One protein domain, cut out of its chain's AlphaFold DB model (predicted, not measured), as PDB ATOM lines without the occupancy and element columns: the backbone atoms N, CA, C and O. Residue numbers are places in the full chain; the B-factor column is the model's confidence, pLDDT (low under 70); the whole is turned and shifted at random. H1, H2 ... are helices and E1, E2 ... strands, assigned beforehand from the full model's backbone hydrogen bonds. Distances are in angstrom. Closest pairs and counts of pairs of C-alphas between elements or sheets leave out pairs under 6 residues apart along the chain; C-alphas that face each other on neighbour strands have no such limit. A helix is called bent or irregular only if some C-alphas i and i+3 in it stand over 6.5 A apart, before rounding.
ATOM      1  N   ARG A   5     336.368 350.355 224.795       96.38
ATOM      2  CA  ARG A   5     337.267 349.827 223.751       96.38
ATOM      3  C   ARG A   5     337.470 348.299 223.768       96.38
ATOM      4  O   ARG A   5     338.157 347.767 222.907       96.38
ATOM      5  N   HIS A   6     336.977 347.601 224.790       95.69
ATOM      6  CA  HIS A   6     337.067 346.147 224.946       95.69
ATOM      7  C   HIS A   6     335.685 345.473 225.033       95.69
ATOM      8  O   HIS A   6     335.600 344.309 225.427       95.69
ATOM      9  N   SER A   7     334.605 346.190 224.707       95.06
ATOM     10  CA  SER A   7     333.222 345.709 224.819       95.06
ATOM     11  C   SER A   7     332.961 344.454 223.983       95.06
ATOM     12  O   SER A   7     332.362 343.502 224.481       95.06
ATOM     13  N   GLU A   8     333.475 344.412 222.755       96.88
ATOM     14  CA  GLU A   8     333.354 343.259 221.858       96.88
ATOM     15  C   GLU A   8     334.031 342.012 222.439       96.88
ATOM     16  O   GLU A   8     333.413 340.956 222.544       96.88
ATOM     17  N   ALA A   9     335.264 342.149 222.936       95.88
ATOM     18  CA  ALA A   9     335.970 341.049 223.591       95.88
ATOM     19  C   ALA A   9     335.210 340.537 224.826       95.88
ATOM     20  O   ALA A   9     335.097 339.331 225.031       95.88
ATOM     21  N   LEU A  10     334.645 341.441 225.636       94.50
ATOM     22  CA  LEU A  10     333.828 341.066 226.793       94.50
ATOM     23  C   LEU A  10     332.557 340.310 226.379       94.50
ATOM     24  O   LEU A  10     332.182 339.342 227.041       94.50
ATOM     25  N   LYS A  11     331.898 340.738 225.295       95.69
ATOM     26  CA  LYS A  11     330.730 340.050 224.733       95.69
ATOM     27  C   LYS A  11     331.099 338.637 224.278       95.69
ATOM     28  O   LYS A  11     330.411 337.692 224.651       95.69
ATOM     29  N   ASN A  12     332.209 338.492 223.561       96.69
ATOM     30  CA  ASN A  12     332.670 337.196 223.065       96.69
ATOM     31  C   ASN A  12     333.023 336.244 224.215       96.69
ATOM     32  O   ASN A  12     332.625 335.086 224.183       96.69
ATOM     33  N   ILE A  13     333.669 336.737 225.278       95.50
ATOM     34  CA  ILE A  13     333.933 335.941 226.488       95.50
ATOM     35  C   ILE A  13     332.627 335.389 227.080       95.50
ATOM     36  O   ILE A  13     332.550 334.202 227.385       95.50
ATOM     37  N   LYS A  14     331.583 336.219 227.215       94.69
ATOM     38  CA  LYS A  14     330.277 335.780 227.744       94.69
ATOM     39  C   LYS A  14     329.632 334.699 226.879       94.69
ATOM     40  O   LYS A  14     329.104 333.732 227.421       94.69
ATOM     41  N   ILE A  15     329.673 334.874 225.557       97.06
ATOM     42  CA  ILE A  15     329.116 333.911 224.601       97.06
ATOM     43  C   ILE A  15     329.837 332.569 224.736       97.06
ATOM     44  O   ILE A  15     329.179 331.564 224.983       97.06
ATOM     45  N   LEU A  16     331.172 332.567 224.704       97.50
ATOM     46  CA  LEU A  16     331.970 331.342 224.786       97.50
ATOM     47  C   LEU A  16     331.729 330.562 226.087       97.50
ATOM     48  O   LEU A  16     331.607 329.338 226.054       97.50
ATOM     49  N   PHE A  17     331.610 331.243 227.234       96.56
ATOM     50  CA  PHE A  17     331.256 330.576 228.494       96.56
ATOM     51  C   PHE A  17     329.837 329.994 228.462       96.56
ATOM     52  O   PHE A  17     329.637 328.853 228.882       96.56
ATOM     53  N   SER A  18     328.873 330.740 227.920       95.75
ATOM     54  CA  SER A  18     327.485 330.289 227.789       95.75
ATOM     55  C   SER A  18     327.356 329.065 226.874       95.75
ATOM     56  O   SER A  18     326.669 328.107 227.236       95.75
ATOM     57  N   GLU A  19     328.035 329.069 225.727       97.75
ATOM     58  CA  GLU A  19     328.091 327.946 224.777       97.75
ATOM     59  C   GLU A  19     328.800 326.727 225.376       97.75
ATOM     60  O   GLU A  19     328.413 325.594 225.113       97.75
ATOM     61  N   SER A  20     329.771 326.958 226.262       97.62
ATOM     62  CA  SER A  20     330.449 325.902 227.025       97.62
ATOM     63  C   SER A  20     329.618 325.358 228.198       97.62
ATOM     64  O   SER A  20     330.111 324.521 228.953       97.62
ATOM     65  N   GLY A  21     328.378 325.827 228.386       97.56
ATOM     66  CA  GLY A  21     327.466 325.330 229.420       97.56
ATOM     67  C   GLY A  21     327.586 326.012 230.787       97.56
ATOM     68  O   GLY A  21     327.137 325.438 231.778       97.56
ATOM     69  N   TYR A  22     328.159 327.220 230.862       97.88
ATOM     70  CA  TYR A  22     328.328 327.975 232.110       97.88
ATOM     71  C   TYR A  22     327.515 329.275 232.131       97.88
ATOM     72  O   TYR A  22     327.500 330.024 231.153       97.88
ATOM     73  N   ASP A  23     326.910 329.581 233.273       95.62
ATOM     74  CA  ASP A  23     326.397 330.903 233.615       95.62
ATOM     75  C   ASP A  23     327.508 331.732 234.263       95.62
ATOM     76  O   ASP A  23     328.185 331.296 235.198       95.62
ATOM     77  N   LEU A  24     327.733 332.929 233.721       95.31
ATOM     78  CA  LEU A  24     328.882 333.765 234.055       95.31
ATOM     79  C   LEU A  24     328.479 334.956 234.932       95.31
ATOM     80  O   LEU A  24     327.901 335.927 234.441       95.31
ATOM     81  N   SER A  25     328.901 334.940 236.194       94.94
ATOM     82  CA  SER A  25     328.904 336.109 237.080       94.94
ATOM     83  C   SER A  25     330.242 336.839 236.965       94.94
ATOM     84  O   SER A  25     331.301 336.212 236.917       94.94
ATOM     85  N   PHE A  26     330.250 338.174 236.947       95.31
ATOM     86  CA  PHE A  26     331.505 338.929 237.008       95.31
ATOM     87  C   PHE A  26     331.366 340.246 237.765       95.31
ATOM     88  O   PHE A  26     330.326 340.896 237.710       95.31
ATOM     89  N   SER A  27     332.432 340.657 238.451       96.12
ATOM     90  CA  SER A  27     332.461 341.908 239.217       96.12
ATOM     91  C   SER A  27     333.865 342.510 239.267       96.12
ATOM     92  O   SER A  27     334.871 341.801 239.163       96.12
ATOM     93  N   LEU A  28     333.932 343.838 239.401       97.06
ATOM     94  CA  LEU A  28     335.162 344.588 239.642       97.06
ATOM     95  C   LEU A  28     335.380 344.720 241.152       97.06
ATOM     96  O   LEU A  28     334.724 345.523 241.807       97.06
ATOM     97  N   LEU A  29     336.355 343.991 241.684       97.94
ATOM     98  CA  LEU A  29     336.690 344.012 243.106       97.94
ATOM     99  C   LEU A  29     337.982 344.794 243.349       97.94
ATOM    100  O   LEU A  29     338.892 344.765 242.517       97.94
ATOM    101  N   ASN A  30     338.082 345.473 244.495       98.06
ATOM    102  CA  ASN A  30     339.322 346.103 244.962       98.06
ATOM    103  C   ASN A  30     339.868 345.342 246.174       98.06
ATOM    104  O   ASN A  30     339.174 345.261 247.181       98.06
ATOM    105  N   ALA A  31     341.106 344.845 246.106       98.06
ATOM    106  CA  ALA A  31     341.713 344.046 247.178       98.06
ATOM    107  C   ALA A  31     341.740 344.757 248.547       98.06
ATOM    108  O   ALA A  31     341.598 344.103 249.577       98.06
ATOM    109  N   VAL A  32     341.816 346.096 248.564       97.81
ATOM    110  CA  VAL A  32     341.731 346.895 249.801       97.81
ATOM    111  C   VAL A  32     340.437 346.697 250.585       97.81
ATOM    112  O   VAL A  32     340.418 346.884 251.796       97.81
ATOM    113  N   ASN A  33     339.360 346.291 249.916       98.06
ATOM    114  CA  ASN A  33     338.082 345.998 250.552       98.06
ATOM    115  C   ASN A  33     338.020 344.573 251.132       98.06
ATOM    116  O   ASN A  33     337.036 344.233 251.775       98.06
ATOM    117  N   TYR A  34     339.041 343.744 250.903       97.62
ATOM    118  CA  TYR A  34     339.066 342.319 251.254       97.62
ATOM    119  C   TYR A  34     340.337 341.936 252.031       97.62
ATOM    120  O   TYR A  34     340.809 340.808 251.938       97.62
ATOM    121  N   GLY A  35     340.907 342.877 252.795       96.12
ATOM    122  CA  GLY A  35     341.995 342.588 253.736       96.12
ATOM    123  C   GLY A  35     343.398 342.594 253.133       96.12
ATOM    124  O   GLY A  35     344.317 342.051 253.727       96.12
ATOM    125  N   THR A  36     343.599 343.186 251.955       97.25
ATOM    126  CA  THR A  36     344.950 343.447 251.434       97.25
ATOM    127  C   THR A  36     345.251 344.944 251.512       97.25
ATOM    128  O   THR A  36     344.467 345.715 250.971       97.25
ATOM    129  N   PRO A  37     346.381 345.404 252.080       97.44
ATOM    130  CA  PRO A  37     346.745 346.829 252.200       97.44
ATOM    131  C   PRO A  37     347.163 347.455 250.851       97.44
ATOM    132  O   PRO A  37     348.236 348.044 250.712       97.44
ATOM    133  N   GLN A  38     346.362 347.278 249.801       98.31
ATOM    134  CA  GLN A  38     346.715 347.610 248.429       98.31
ATOM    135  C   GLN A  38     345.486 347.981 247.598       98.31
ATOM    136  O   GLN A  38     344.559 347.187 247.439       98.31
ATOM    137  N   ASP A  39     345.544 349.135 246.934       98.19
ATOM    138  CA  ASP A  39     344.626 349.465 245.849       98.19
ATOM    139  C   ASP A  39     344.929 348.587 244.630       98.19
ATOM    140  O   ASP A  39     345.834 348.870 243.837       98.19
ATOM    141  N   ARG A  40     344.164 347.506 244.462       98.25
ATOM    142  CA  ARG A  40     344.273 346.559 243.348       98.25
ATOM    143  C   ARG A  40     342.884 346.184 242.854       98.25
ATOM    144  O   ARG A  40     342.266 345.237 243.330       98.25
ATOM    145  N   LYS A  41     342.426 346.913 241.836       97.88
ATOM    146  CA  LYS A  41     341.159 346.645 241.149       97.88
ATOM    147  C   LYS A  41     341.332 345.542 240.104       97.88
ATOM    148  O   LYS A  41     342.191 345.671 239.225       97.88
ATOM    149  N   ARG A  42     340.558 344.461 240.186       97.81
ATOM    150  CA  ARG A  42     340.560 343.345 239.223       97.81
ATOM    151  C   ARG A  42     339.136 342.890 238.937       97.81
ATOM    152  O   ARG A  42     338.276 342.965 239.806       97.81
ATOM    153  N   VAL A  43     338.908 342.458 237.702       96.69
ATOM    154  CA  VAL A  43     337.645 341.834 237.301       96.69
ATOM    155  C   VAL A  43     337.794 340.339 237.509       96.69
ATOM    156  O   VAL A  43     338.778 339.767 237.041       96.69
ATOM    157  N   PHE A  44     336.829 339.734 238.183       97.12
ATOM    158  CA  PHE A  44     336.740 338.291 238.347       97.12
ATOM    159  C   PHE A  44     335.576 337.778 237.514       97.12
ATOM    160  O   PHE A  44     334.495 338.358 237.570       97.12
ATOM    161  N   PHE A  45     335.816 336.722 236.744       96.25
ATOM    162  CA  PHE A  45     334.811 336.001 235.972       96.25
ATOM    163  C   PHE A  45     334.615 334.641 236.631       96.25
ATOM    164  O   PHE A  45     335.571 333.876 236.735       96.25
ATOM    165  N   ILE A  46     333.403 334.368 237.101       97.31
ATOM    166  CA  ILE A  46     333.036 333.144 237.808       97.31
ATOM    167  C   ILE A  46     331.981 332.434 236.967       97.31
ATOM    168  O   ILE A  46     330.863 332.929 236.832       97.31
ATOM    169  N   GLY A  47     332.367 331.317 236.354       96.81
ATOM    170  CA  GLY A  47     331.467 330.470 235.579       96.81
ATOM    171  C   GLY A  47     330.961 329.315 236.432       96.81
ATOM    172  O   GLY A  47     331.766 328.520 236.915       96.81
ATOM    173  N   ILE A  48     329.645 329.203 236.593       97.81
ATOM    174  CA  ILE A  48     328.985 328.066 237.241       97.81
ATOM    175  C   ILE A  48     328.261 327.268 236.167       97.81
ATOM    176  O   ILE A  48     327.658 327.853 235.275       97.81
ATOM    177  N   ARG A  49     328.338 325.936 236.198       97.69
ATOM    178  CA  ARG A  49     327.616 325.125 235.211       97.69
ATOM    179  C   ARG A  49     326.107 325.370 235.308       97.69
ATOM    180  O   ARG A  49     325.555 325.373 236.408       97.69
ATOM    181  N   LYS A  50     325.453 325.504 234.155       96.69
ATOM    182  CA  LYS A  50     324.015 325.811 234.029       96.69
ATOM    183  C   LYS A  50     323.107 324.805 234.733       96.69
ATOM    184  O   LYS A  50     322.074 325.170 235.279       96.69
ATOM    185  N   ASP A  51     323.492 323.532 234.742       97.25
ATOM    186  CA  ASP A  51     322.697 322.450 235.329       97.25
ATOM    187  C   ASP A  51     322.668 322.463 236.865       97.25
ATOM    188  O   ASP A  51     321.825 321.803 237.465       97.25
ATOM    189  N   LEU A  52     323.545 323.238 237.509       96.94
ATOM    190  CA  LEU A  52     323.581 323.369 238.966       96.94
ATOM    191  C   LEU A  52     322.551 324.370 239.507       96.94
ATOM    192  O   LEU A  52     322.357 324.420 240.720       96.94
ATOM    193  N   ASN A  53     321.914 325.166 238.634       91.81
ATOM    194  CA  ASN A  53     320.930 326.196 238.993       91.81
ATOM    195  C   ASN A  53     321.379 327.077 240.180       91.81
ATOM    196  O   ASN A  53     320.618 327.348 241.108       91.81
TER     197      ASN A  53
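This is residues 5 to 53 of the 147 residues of a protein of Bathymodiolus azoricus thioautotrophic gill symbiont (UniProt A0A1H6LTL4). Picture a long, narrow ribbon of two antiparallel strands, E1 and E2, with the helix H1 meeting one end of it as the second arm of a V. The short helix H2 and the loop after it, residues 35 to 40, make the turn at the other end of the ribbon, and residues 5 to 12 of H1 stick out free. The printed part has 49 residues, with two named helices and two named strands in the order H1, E1, H2, E2; the sheet has the order E1 - E2, antiparallel, and the class is mixed, helices and strands. The whole is loose, with a radius of gyration of the C-alphas of 13.6 A, and flat, spanning 38 by 31 by 10 A along its three main axes.

Begin at C-alpha 5, at (337.267, 349.827, 223.751), where H1 opens the printed part; H1 covers residues 5 to 19, Arg 5 to Glu 19, and is 23.7 A from first to last C-alpha. Look at its first residues and you will find it irregular: the C-alphas of Arg 5 and Glu 8 are 7.9 A apart, against about 5 A in a regular helix. Pass residues 20 and 21, a tight link, and find C-alpha 22 at (328.328, 327.975, 232.110). There E1 begins, and it runs through residues 22 to 30, 24.8 A from first to last C-alpha. H2, residues 31 to 34, follows with no residue between, also a tight link. Residues 35 to 40 then make a short link to E2, residues 41 to 49, which is 26.1 A long and ends at C-alpha 49, at (327.616, 325.125, 235.211).

Start with the sheet, where E1 and E2 are antiparallel neighbours with an angle of 161 degrees between their directions. Set Tyr 22 beside Arg 49 and you will find C-alphas that face each other at 4.3 A; at the other end of the pair, those of Asn 30 and Lys 41 face each other at 4.3 A too. Between the strands, look for N 23 and O 48 at 2.7 A and for N 46 and O 25 at 2.8 A, both within hydrogen-bond range. Now go to H1, whose residues 13 to 18 come within 10 A of the sheet's C-alphas. Its closest C-alphas to E1 are those of Lys 14 and Leu 24, 6.8 A apart. To E2 the closest are those of Phe 17 and Gly 47, 7.1 A apart. At the other end of the sheet, the closest C-alphas of H2 and E2 are those of Ala 31 and Lys 41, 6.6 A apart. H1 and H2 are apart. Along the helix backbones, H1 has 10 of 11 pairs of O i and N i+4 within hydrogen-bond range; H2, with four residues, is too short for such a pair, and its one pair of O i and N i+3 is within range.

The two C-alphas farthest apart are those of Pro 37, in the link between H2 and E2, and Asp 51, after E2, at 38.2 A. From Arg 5 to Asn 53, first to last printed C-alpha, the distance is 32.5 A. Leave out residues 5 to 12, which stand free, and the body of 41 residues spans 38 by 20 by 9 A, with a radius of gyration of 13.4 A. The printed part has no cut, and no link in it is long. In the B-factor column of this predicted model the mean pLDDT of the printed part is 96.7, and no printed residue is under 70.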